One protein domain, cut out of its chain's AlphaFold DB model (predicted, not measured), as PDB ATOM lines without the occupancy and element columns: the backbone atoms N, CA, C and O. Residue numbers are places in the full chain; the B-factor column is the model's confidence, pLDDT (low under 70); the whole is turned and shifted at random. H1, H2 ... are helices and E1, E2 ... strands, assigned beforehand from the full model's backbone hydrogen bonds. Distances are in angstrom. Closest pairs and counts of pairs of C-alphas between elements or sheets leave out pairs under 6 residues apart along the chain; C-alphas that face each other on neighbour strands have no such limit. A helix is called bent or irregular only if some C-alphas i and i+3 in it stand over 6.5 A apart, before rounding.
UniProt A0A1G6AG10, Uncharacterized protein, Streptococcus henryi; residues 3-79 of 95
ATOM      1  N   ILE A   3     -44.385 -22.732  39.578       88.31
ATOM      2  CA  ILE A   3     -43.670 -23.672  40.432       88.31
ATOM      3  C   ILE A   3     -44.525 -23.894  41.668       88.31
ATOM      4  O   ILE A   3     -44.844 -22.937  42.368       88.31
ATOM      5  N   LEU A   4     -44.892 -25.149  41.905       89.00
ATOM      6  CA  LEU A   4     -45.557 -25.572  43.129       89.00
ATOM      7  C   LEU A   4     -44.552 -26.304  44.010       89.00
ATOM      8  O   LEU A   4     -43.727 -27.061  43.498       89.00
ATOM      9  N   SER A   5     -44.618 -26.108  45.318       89.44
ATOM     10  CA  SER A   5     -43.829 -26.861  46.288       89.44
ATOM     11  C   SER A   5     -44.714 -27.632  47.244       89.44
ATOM     12  O   SER A   5     -45.705 -27.113  47.749       89.44
ATOM     13  N   VAL A   6     -44.304 -28.861  47.541       89.06
ATOM     14  CA  VAL A   6     -44.849 -29.668  48.633       89.06
ATOM     15  C   VAL A   6     -43.665 -30.270  49.375       89.06
ATOM     16  O   VAL A   6     -42.962 -31.125  48.833       89.06
ATOM     17  N   LYS A   7     -43.433 -29.851  50.624       87.25
ATOM     18  CA  LYS A   7     -42.260 -30.273  51.411       87.25
ATOM     19  C   LYS A   7     -40.956 -30.028  50.620       87.25
ATOM     20  O   LYS A   7     -40.642 -28.887  50.309       87.25
ATOM     21  N   ASN A   8     -40.232 -31.094  50.267       90.75
ATOM     22  CA  ASN A   8     -38.966 -31.058  49.523       90.75
ATOM     23  C   ASN A   8     -39.135 -31.319  48.013       90.75
ATOM     24  O   ASN A   8     -38.140 -31.491  47.306       90.75
ATOM     25  N   LEU A   9     -40.375 -31.398  47.520       92.25
ATOM     26  CA  LEU A   9     -40.689 -31.596  46.108       92.25
ATOM     27  C   LEU A   9     -41.079 -30.272  45.464       92.25
ATOM     28  O   LEU A   9     -41.924 -29.544  45.983       92.25
ATOM     29  N   PHE A  10     -40.493 -29.999  44.302       93.44
ATOM     30  CA  PHE A  10     -40.798 -28.823  43.498       93.44
ATOM     31  C   PHE A  10     -41.289 -29.252  42.122       93.44
ATOM     32  O   PHE A  10     -40.547 -29.830  41.327       93.44
ATOM     33  N   PHE A  11     -42.539 -28.928  41.837       91.69
ATOM     34  CA  PHE A  11     -43.203 -29.202  40.578       91.69
ATOM     35  C   PHE A  11     -43.081 -27.984  39.673       91.69
ATOM     36  O   PHE A  11     -43.572 -26.906  39.999       91.69
ATOM     37  N   ILE A  12     -42.419 -28.139  38.532       92.19
ATOM     38  CA  ILE A  12     -42.107 -27.045  37.614       92.19
ATOM     39  C   ILE A  12     -42.941 -27.211  36.351       92.19
ATOM     40  O   ILE A  12     -42.823 -28.204  35.630       92.19
ATOM     41  N   LEU A  13     -43.763 -26.207  36.064       87.12
ATOM     42  CA  LEU A  13     -44.729 -26.227  34.978       87.12
ATOM     43  C   LEU A  13     -44.423 -25.164  33.941       87.12
ATOM     44  O   LEU A  13     -44.462 -23.952  34.196       87.12
ATOM     45  N   LYS A  14     -44.204 -25.647  32.719       84.44
ATOM     46  CA  LYS A  14     -44.046 -24.835  31.519       84.44
ATOM     47  C   LYS A  14     -45.316 -24.893  30.677       84.44
ATOM     48  O   LYS A  14     -45.358 -25.526  29.629       84.44
ATOM     49  N   ILE A  15     -46.354 -24.222  31.153       73.88
ATOM     50  CA  ILE A  15     -47.636 -24.146  30.452       73.88
ATOM     51  C   ILE A  15     -47.814 -22.792  29.758       73.88
ATOM     52  O   ILE A  15     -47.322 -21.766  30.239       73.88
ATOM     53  N   ASN A  16     -48.533 -22.805  28.638       68.19
ATOM     54  CA  ASN A  16     -49.047 -21.610  27.981       68.19
ATOM     55  C   ASN A  16     -50.493 -21.385  28.455       68.19
ATOM     56  O   ASN A  16     -51.312 -22.289  28.320       68.19
ATOM     57  N   GLN A  17     -50.799 -20.219  29.028       62.47
ATOM     58  CA  GLN A  17     -52.129 -19.936  29.585       62.47
ATOM     59  C   GLN A  17     -53.198 -19.636  28.517       62.47
ATOM     60  O   GLN A  17     -54.381 -19.656  28.840       62.47
ATOM     61  N   ASP A  18     -52.808 -19.426  27.256       57.72
ATOM     62  CA  ASP A  18     -53.725 -19.006  26.187       57.72
ATOM     63  C   ASP A  18     -54.449 -20.145  25.442       57.72
ATOM     64  O   ASP A  18     -55.240 -19.858  24.542       57.72
ATOM     65  N   LYS A  19     -54.185 -21.437  25.709       51.88
ATOM     66  CA  LYS A  19     -54.641 -22.511  24.796       51.88
ATOM     67  C   LYS A  19     -55.162 -23.795  25.450       51.88
ATOM     68  O   LYS A  19     -54.864 -24.125  26.588       51.88
ATOM     69  N   SER A  20     -55.936 -24.502  24.623       51.34
ATOM     70  CA  SER A  20     -56.687 -25.768  24.719       51.34
ATOM     71  C   SER A  20     -55.928 -27.026  25.189       51.34
ATOM     72  O   SER A  20     -56.305 -28.150  24.849       51.34
ATOM     73  N   THR A  21     -54.851 -26.858  25.949       52.78
ATOM     74  CA  THR A  21     -54.013 -27.924  26.499       52.78
ATOM     75  C   THR A  21     -54.182 -28.021  28.018       52.78
ATOM     76  O   THR A  21     -55.040 -27.373  28.619       52.78
ATOM     77  N   TYR A  22     -53.410 -28.906  28.644       64.31
ATOM     78  CA  TYR A  22     -53.425 -29.133  30.084       64.31
ATOM     79  C   TYR A  22     -53.160 -27.838  30.874       64.31
ATOM     80  O   TYR A  22     -52.094 -27.232  30.747       64.31
ATOM     81  N   CYS A  23     -54.142 -27.410  31.673       72.00
ATOM     82  CA  CYS A  23     -54.098 -26.153  32.420       72.00
ATOM     83  C   CYS A  23     -53.633 -26.345  33.874       72.00
ATOM     84  O   CYS A  23     -53.552 -27.468  34.373       72.00
ATOM     85  N   VAL A  24     -53.373 -25.229  34.570       76.31
ATOM     86  CA  VAL A  24     -52.968 -25.211  35.993       76.31
ATOM     87  C   VAL A  24     -53.920 -26.021  36.857       76.31
ATOM     88  O   VAL A  24     -53.471 -26.873  37.606       76.31
ATOM     89  N   HIS A  25     -55.227 -25.812  36.702       75.81
ATOM     90  CA  HIS A  25     -56.228 -26.479  37.530       75.81
ATOM     91  C   HIS A  25     -56.209 -27.997  37.384       75.81
ATOM     92  O   HIS A  25     -56.385 -28.712  38.364       75.81
ATOM     93  N   CYS A  26     -55.950 -28.512  36.182       75.19
ATOM     94  CA  CYS A  26     -55.826 -29.954  35.989       75.19
ATOM     95  C   CYS A  26     -54.547 -30.511  36.613       75.19
ATOM     96  O   CYS A  26     -54.527 -31.663  37.043       75.19
ATOM     97  N   PHE A  27     -53.497 -29.694  36.689       77.88
ATOM     98  CA  PHE A  27     -52.300 -30.038  37.440       77.88
ATOM     99  C   PHE A  27     -52.527 -30.040  38.944       77.88
ATOM    100  O   PHE A  27     -52.154 -30.999  39.607       77.88
ATOM    101  N   GLU A  28     -53.199 -29.021  39.470       76.88
ATOM    102  CA  GLU A  28     -53.588 -28.970  40.879       76.88
ATOM    103  C   GLU A  28     -54.468 -30.162  41.255       76.88
ATOM    104  O   GLU A  28     -54.230 -30.779  42.281       76.88
ATOM    105  N   GLN A  29     -55.444 -30.532  40.418       75.81
ATOM    106  CA  GLN A  29     -56.282 -31.713  40.647       75.81
ATOM    107  C   GLN A  29     -55.469 -33.006  40.666       75.81
ATOM    108  O   GLN A  29     -55.676 -33.829  41.553       75.81
ATOM    109  N   LEU A  30     -54.547 -33.177  39.712       74.94
ATOM    110  CA  LEU A  30     -53.661 -34.338  39.675       74.94
ATOM    111  C   LEU A  30     -52.801 -34.406  40.939       74.94
ATOM    112  O   LEU A  30     -52.702 -35.463  41.547       74.94
ATOM    113  N   LEU A  31     -52.228 -33.280  41.363       76.50
ATOM    114  CA  LEU A  31     -51.422 -33.241  42.575       76.50
ATOM    115  C   LEU A  31     -52.247 -33.440  43.841       76.50
ATOM    116  O   LEU A  31     -51.772 -34.122  44.732       76.50
ATOM    117  N   ASN A  32     -53.458 -32.892  43.937       71.75
ATOM    118  CA  ASN A  32     -54.276 -32.973  45.148       71.75
ATOM    119  C   ASN A  32     -54.717 -34.410  45.481       71.75
ATOM    120  O   ASN A  32     -55.058 -34.691  46.627       71.75
ATOM    121  N   LEU A  33     -54.692 -35.327  44.504       67.81
ATOM    122  CA  LEU A  33     -54.901 -36.758  44.749       67.81
ATOM    123  C   LEU A  33     -53.775 -37.370  45.594       67.81
ATOM    124  O   LEU A  33     -54.047 -38.198  46.460       67.81
ATOM    125  N   ASP A  34     -52.536 -36.931  45.371       68.50
ATOM    126  CA  ASP A  34     -51.335 -37.519  45.976       68.50
ATOM    127  C   ASP A  34     -50.698 -36.616  47.053       68.50
ATOM    128  O   ASP A  34     -49.936 -37.075  47.906       68.50
ATOM    129  N   TYR A  35     -51.007 -35.317  47.036       72.25
ATOM    130  CA  TYR A  35     -50.336 -34.275  47.807       72.25
ATOM    131  C   TYR A  35     -51.321 -33.189  48.266       72.25
ATOM    132  O   TYR A  35     -51.744 -32.331  47.494       72.25
ATOM    133  N   SER A  36     -51.624 -33.159  49.564       68.94
ATOM    134  CA  SER A  36     -52.339 -32.039  50.192       68.94
ATOM    135  C   SER A  36     -51.403 -30.843  50.447       68.94
ATOM    136  O   SER A  36     -50.259 -31.056  50.854       68.94
ATOM    137  N   ASN A  37     -51.918 -29.608  50.348       77.56
ATOM    138  CA  ASN A  37     -51.252 -28.352  50.755       77.56
ATOM    139  C   ASN A  37     -50.004 -27.966  49.938       77.56
ATOM    140  O   ASN A  37     -48.928 -27.749  50.493       77.56
ATOM    141  N   PHE A  38     -50.138 -27.871  48.615       83.62
ATOM    142  CA  PHE A  38     -49.096 -27.265  47.786       83.62
ATOM    143  C   PHE A  38     -49.055 -25.742  47.949       83.62
ATOM    144  O   PHE A  38     -50.084 -25.081  48.078       83.62
ATOM    145  N   GLU A  39     -47.851 -25.188  47.890       87.31
ATOM    146  CA  GLU A  39     -47.600 -23.749  47.914       87.31
ATOM    147  C   GLU A  39     -47.084 -23.275  46.559       87.31
ATOM    148  O   GLU A  39     -46.364 -23.987  45.860       87.31
ATOM    149  N   TYR A  40     -47.435 -22.052  46.184       87.38
ATOM    150  CA  TYR A  40     -46.928 -21.418  44.977       87.38
ATOM    151  C   TYR A  40     -45.611 -20.703  45.270       87.38
ATOM    152  O   TYR A  40     -45.578 -19.770  46.071       87.38
ATOM    153  N   LEU A  41     -44.539 -21.066  44.561       89.00
ATOM    154  CA  LEU A  41     -43.328 -20.248  44.545       89.00
ATOM    155  C   LEU A  41     -43.505 -19.091  43.564       89.00
ATOM    156  O   LEU A  41     -43.728 -19.290  42.366       89.00
ATOM    157  N   THR A  42     -43.350 -17.875  44.073       83.31
ATOM    158  CA  THR A  42     -43.446 -16.636  43.302       83.31
ATOM    159  C   THR A  42     -42.070 -16.151  42.842       83.31
ATOM    160  O   THR A  42     -41.024 -16.502  43.396       83.31
ATOM    161  N   SER A  43     -42.058 -15.337  41.783       75.75
ATOM    162  CA  SER A  43     -40.840 -14.681  41.301       75.75
ATOM    163  C   SER A  43     -40.259 -13.738  42.355       75.75
ATOM    164  O   SER A  43     -41.015 -13.001  42.981       75.75
ATOM    165  N   GLY A  44     -38.930 -13.715  42.489       73.31
ATOM    166  CA  GLY A  44     -38.221 -12.903  43.486       73.31
ATOM    167  C   GLY A  44     -37.661 -13.705  44.665       73.31
ATOM    168  O   GLY A  44     -36.874 -13.171  45.435       73.31
ATOM    169  N   HIS A  45     -38.004 -14.992  44.779       81.12
ATOM    170  CA  HIS A  45     -37.323 -15.924  45.677       81.12
ATOM    171  C   HIS A  45     -36.123 -16.579  44.979       81.12
ATOM    172  O   HIS A  45     -36.277 -17.140  43.890       81.12
ATOM    173  N   ASP A  46     -34.965 -16.626  45.647       88.62
ATOM    174  CA  ASP A  46     -33.743 -17.283  45.142       88.62
ATOM    175  C   ASP A  46     -34.012 -18.706  44.643       88.62
ATOM    176  O   ASP A  46     -33.501 -19.143  43.609       88.62
ATOM    177  N   LYS A  47     -34.883 -19.429  45.355       90.12
ATOM    178  CA  LYS A  47     -35.285 -20.787  44.994       90.12
ATOM    179  C   LYS A  47     -36.051 -20.840  43.674       90.12
ATOM    180  O   LYS A  47     -35.770 -21.710  42.851       90.12
ATOM    181  N   TYR A  48     -36.986 -19.918  43.449       91.31
ATOM    182  CA  TYR A  48     -37.734 -19.840  42.194       91.31
ATOM    183  C   TYR A  48     -36.785 -19.588  41.019       91.31
ATOM    184  O   TYR A  48     -36.847 -20.288  40.006       91.31
ATOM    185  N   ASP A  49     -35.861 -18.639  41.174       90.81
ATOM    186  CA  ASP A  49     -34.898 -18.295  40.130       90.81
ATOM    187  C   ASP A  49     -33.904 -19.424  39.859       90.81
ATOM    188  O   ASP A  49     -33.616 -19.723  38.696       90.81
ATOM    189  N   TYR A  50     -33.432 -20.104  40.905       93.12
ATOM    190  CA  TYR A  50     -32.612 -21.303  40.774       93.12
ATOM    191  C   TYR A  50     -33.334 -22.381  39.959       93.12
ATOM    192  O   TYR A  50     -32.788 -22.880  38.970       93.12
ATOM    193  N   LEU A  51     -34.570 -22.721  40.334       93.31
ATOM    194  CA  LEU A  51     -35.334 -23.773  39.665       93.31
ATOM    195  C   LEU A  51     -35.631 -23.405  38.208       93.31
ATOM    196  O   LEU A  51     -35.445 -24.223  37.302       93.31
ATOM    197  N   LYS A  52     -36.011 -22.145  37.965       90.81
ATOM    198  CA  LYS A  52     -36.219 -21.604  36.621       90.81
ATOM    199  C   LYS A  52     -34.971 -21.779  35.764       90.81
ATOM    200  O   LYS A  52     -35.050 -22.398  34.710       90.81
ATOM    201  N   ARG A  53     -33.819 -21.263  36.205       92.50
ATOM    202  CA  ARG A  53     -32.577 -21.264  35.410       92.50
ATOM    203  C   ARG A  53     -32.079 -22.676  35.098       92.50
ATOM    204  O   ARG A  53     -31.606 -22.910  33.993       92.50
ATOM    205  N   ASN A  54     -32.201 -23.607  36.044       94.12
ATOM    206  CA  ASN A  54     -31.593 -24.934  35.919       94.12
ATOM    207  C   ASN A  54     -32.480 -25.981  35.229       94.12
ATOM    208  O   ASN A  54     -31.954 -26.949  34.668       94.12
ATOM    209  N   PHE A  55     -33.808 -25.827  35.277       94.06
ATOM    210  CA  PHE A  55     -34.718 -26.909  34.889       94.06
ATOM    211  C   PHE A  55     -35.753 -26.526  33.830       94.06
ATOM    212  O   PHE A  55     -36.209 -27.411  33.108       94.06
ATOM    213  N   ILE A  56     -36.097 -25.244  33.646       89.44
ATOM    214  CA  ILE A  56     -37.195 -24.878  32.729       89.44
ATOM    215  C   ILE A  56     -36.927 -25.252  31.265       89.44
ATOM    216  O   ILE A  56     -37.855 -25.542  30.512       89.44
ATOM    217  N   SER A  57     -35.659 -25.248  30.850       92.12
ATOM    218  CA  SER A  57     -35.240 -25.621  29.495       92.12
ATOM    219  C   SER A  57     -35.329 -27.128  29.239       92.12
ATOM    220  O   SER A  57     -35.407 -27.538  28.085       92.12
ATOM    221  N   LYS A  58     -35.362 -27.946  30.300       93.81
ATOM    222  CA  LYS A  58     -35.455 -29.411  30.222       93.81
ATOM    223  C   LYS A  58     -36.888 -29.904  30.009       93.81
ATOM    224  O   LYS A  58     -37.082 -31.059  29.646       93.81
ATOM    225  N   ILE A  59     -37.878 -29.038  30.222       90.62
ATOM    226  CA  ILE A  59     -39.304 -29.358  30.132       90.62
ATOM    227  C   ILE A  59     -39.828 -28.911  28.765       90.62
ATOM    228  O   ILE A  59     -39.718 -27.732  28.390       90.62
ATOM    229  N   LYS A  60     -40.396 -29.856  28.011       86.31
ATOM    230  CA  LYS A  60     -41.044 -29.598  26.719       86.31
ATOM    231  C   LYS A  60     -42.553 -29.414  26.894       86.31
ATOM    232  O   LYS A  60     -43.088 -29.467  27.997       86.31
ATOM    233  N   GLU A  61     -43.238 -29.138  25.791       77.75
ATOM    234  CA  GLU A  61     -44.699 -29.088  25.770       77.75
ATOM    235  C   GLU A  61     -45.298 -30.434  26.219       77.75
ATOM    236  O   GLU A  61     -44.747 -31.490  25.908       77.75
ATOM    237  N   ASN A  62     -46.414 -30.392  26.957       74.38
ATOM    238  CA  ASN A  62     -47.059 -31.560  27.575       74.38
ATOM    239  C   ASN A  62     -46.154 -32.341  28.543       74.38
ATOM    240  O   ASN A  62     -46.275 -33.556  28.673       74.38
ATOM    241  N   GLN A  63     -45.250 -31.653  29.237       83.25
ATOM    242  CA  GLN A  63     -44.447 -32.229  30.309       83.25
ATOM    243  C   GLN A  63     -44.451 -31.313  31.534       83.25
ATOM    244  O   GLN A  63     -44.628 -30.097  31.418       83.25
ATOM    245  N   TYR A  64     -44.200 -31.893  32.702       88.25
ATOM    246  CA  TYR A  64     -43.802 -31.151  33.895       88.25
ATOM    247  C   TYR A  64     -42.537 -31.760  34.490       88.25
ATOM    248  O   TYR A  64     -42.215 -32.922  34.255       88.25
ATOM    249  N   GLY A  65     -41.789 -30.943  35.223       92.31
ATOM    250  CA  GLY A  65     -40.613 -31.390  35.954       92.31
ATOM    251  C   GLY A  65     -40.927 -31.597  37.427       92.31
ATOM    252  O   GLY A  65     -41.687 -30.814  37.997       92.31
ATOM    253  N   VAL A  66     -40.296 -32.588  38.050       94.19
ATOM    254  CA  VAL A  66     -40.286 -32.756  39.507       94.19
ATOM    255  C   VAL A  66     -38.842 -32.736  39.976       94.19
ATOM    256  O   VAL A  66     -38.015 -33.535  39.539       94.19
ATOM    257  N   TYR A  67     -38.523 -31.781  40.842       96.00
ATOM    258  CA  TYR A  67     -37.241 -31.724  41.525       96.00
ATOM    259  C   TYR A  67     -37.416 -32.188  42.971       96.00
ATOM    260  O   TYR A  67     -38.134 -31.552  43.741       96.00
ATOM    261  N   ASP A  68     -36.747 -33.285  43.325       94.62
ATOM    262  CA  ASP A  68     -36.657 -33.797  44.692       94.62
ATOM    263  C   ASP A  68     -35.383 -33.240  45.332       94.62
ATOM    264  O   ASP A  68     -34.259 -33.616  44.986       94.62
ATOM    265  N   GLU A  69     -35.553 -32.305  46.265       93.31
ATOM    266  CA  GLU A  69     -34.439 -31.660  46.949       93.31
ATOM    267  C   GLU A  69     -33.693 -32.609  47.891       93.31
ATOM    268  O   GLU A  69     -32.483 -32.453  48.077       93.31
ATOM    269  N   THR A  70     -34.374 -33.606  48.455       94.44
ATOM    270  CA  THR A  70     -33.742 -34.591  49.338       94.44
ATOM    271  C   THR A  70     -32.788 -35.482  48.551       94.44
ATOM    272  O   THR A  70     -31.684 -35.760  49.012       94.44
ATOM    273  N   LYS A  71     -33.173 -35.877  47.335       95.75
ATOM    274  CA  LYS A  71     -32.354 -36.730  46.458       95.75
ATOM    275  C   LYS A  71     -31.453 -35.951  45.503       95.75
ATOM    276  O   LYS A  71     -30.623 -36.549  44.824       95.75
ATOM    277  N   LYS A  72     -31.632 -34.628  45.421       93.50
ATOM    278  CA  LYS A  72     -31.006 -33.755  44.414       93.50
ATOM    279  C   LYS A  72     -31.218 -34.275  42.986       93.50
ATOM    280  O   LYS A  72     -30.360 -34.103  42.122       93.50
ATOM    281  N   SER A  73     -32.378 -34.878  42.731       96.12
ATOM    282  CA  SER A  73     -32.733 -35.486  41.449       96.12
ATOM    283  C   SER A  73     -33.822 -34.691  40.744       96.12
ATOM    284  O   SER A  73     -34.698 -34.108  41.380       96.12
ATOM    285  N   PHE A  74     -33.773 -34.690  39.415       95.56
ATOM    286  CA  PHE A  74     -34.786 -34.067  38.575       95.56
ATOM    287  C   PHE A  74     -35.322 -35.082  37.576       95.56
ATOM    288  O   PHE A  74     -34.546 -35.687  36.836       95.56
ATOM    289  N   GLU A  75     -36.639 -35.214  37.532       95.44
ATOM    290  CA  GLU A  75     -37.344 -36.052  36.573       95.44
ATOM    291  C   GLU A  75     -38.308 -35.220  35.730       95.44
ATOM    292  O   GLU A  75     -38.801 -34.171  36.151       95.44
ATOM    293  N   VAL A  76     -38.553 -35.690  34.509       92.75
ATOM    294  CA  VAL A  76     -39.521 -35.096  33.587       92.75
ATOM    295  C   VAL A  76     -40.636 -36.100  33.380       92.75
ATOM    296  O   VAL A  76     -40.389 -37.226  32.952       92.75
ATOM    297  N   ILE A  77     -41.861 -35.675  33.662       87.25
ATOM    298  CA  ILE A  77     -43.051 -36.510  33.580       87.25
ATOM    299  C   ILE A  77     -43.901 -36.032  32.405       87.25
ATOM    300  O   ILE A  77     -44.166 -34.837  32.242       87.25
ATOM    301  N   ASN A  78     -44.315 -36.980  31.562       81.88
ATOM    302  CA  ASN A  78     -45.224 -36.712  30.454       81.88
ATOM    303  C   ASN A  78     -46.639 -36.476  30.982       81.88
ATOM    304  O   ASN A  78     -47.164 -37.257  31.774       81.88
ATOM    305  N   ILE A  79     -47.271 -35.418  30.492       74.06
ATOM    306  CA  ILE A  79     -48.665 -35.105  30.758       74.06
ATOM    307  C   ILE A  79     -49.494 -35.779  29.676       74.06
ATOM    308  O   ILE A  79     -49.497 -35.367  28.514       74.06
TER     309      ILE A  79
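This is residues 3 to 79 of the 95 residues of an uncharacterized protein of Streptococcus henryi (UniProt A0A1G6AG10). A strongly twisted sheet of five antiparallel strands makes a slab, and the longer helix, H2, packs slantwise over one face of it. The other helix, H1, only grazes the sheet, and the loop at residues 16 to 22 lies before H1 in the chain. The printed part has 77 residues, with E1, E2, H1, E3, H2, E4 and E5 in that order along the chain and a sheet order of E3, E1, E2, E4, E5; the class is mixed, helices and strands. The whole is compact, with a radius of gyration of the C-alphas of 12.0 A, and rounded, spanning 33 by 27 by 23 A.

The sheet runs, strand beside strand, E3 of residues 39 to 41, E1 of residues 3 to 6, E2 of residues 9 to 13, E4 of residues 63 to 68 and E5 of residues 73 to 78, with E3 and E5 as edge strands. E1 and E2 form a hairpin, antiparallel at 157 degrees, with N 4 and O 11 2.9 A apart, within hydrogen-bond range. E2 and E4 are antiparallel at 159 degrees, with N 12 and O 65 at 2.8 A. E4 and E5 form the second hairpin, with N 66 and O 75 at 2.9 A. E3 and E1 are antiparallel at 141 degrees, with N 5 and O 39 at 2.8 A. H2, residues 46 to 58, is on the sheet at a height over the sheet of 9.2 A. It lies over E2 and E4, and only just not over E1, on which 2 of its C-alphas fall. On the local plane it stands at 54 degrees to E2, slantwise to the strands. The closest C-alphas of E2 and H2 are those of Ile 12 and Ile 56, 7.3 A apart. H1, residues 24 to 34, only grazes the sheet, with its residues 24 to 31, and is apart from H2. E2, H1 and E3 form a split strand-helix-strand unit, two strands running the same way with E1 between them, and its crossover is right-handed. Of the O i to N i+4 pairs, 6 of 7 are within hydrogen-bond range in H1 and 7 of 9 in H2.

E1 begins at C-alpha 3, (-43.670, -23.672, 40.432), and is 10.2 A long; E2 is 13.0 A and E3 6.5 A. H1 is 15.9 A long from C-alpha 24 at (-52.968, -25.211, 35.993). H2 is 19.3 A long and irregular, with C-alphas 54 and 57 7.4 A apart. E4 is 16.4 A long, and E5, 16.7 A, ends at C-alpha 78, (-45.224, -36.712, 30.454).

The two C-alphas farthest apart are those of Ser 20 and Thr 70, at 34.8 A. The printed part has no cut and no long link; the link from E2 to H1, 10 residues, is short, and the others are tight. The mean pLDDT of the printed part is 83.1, and residues 16 to 22, 33 to 34 and 36 are under 70.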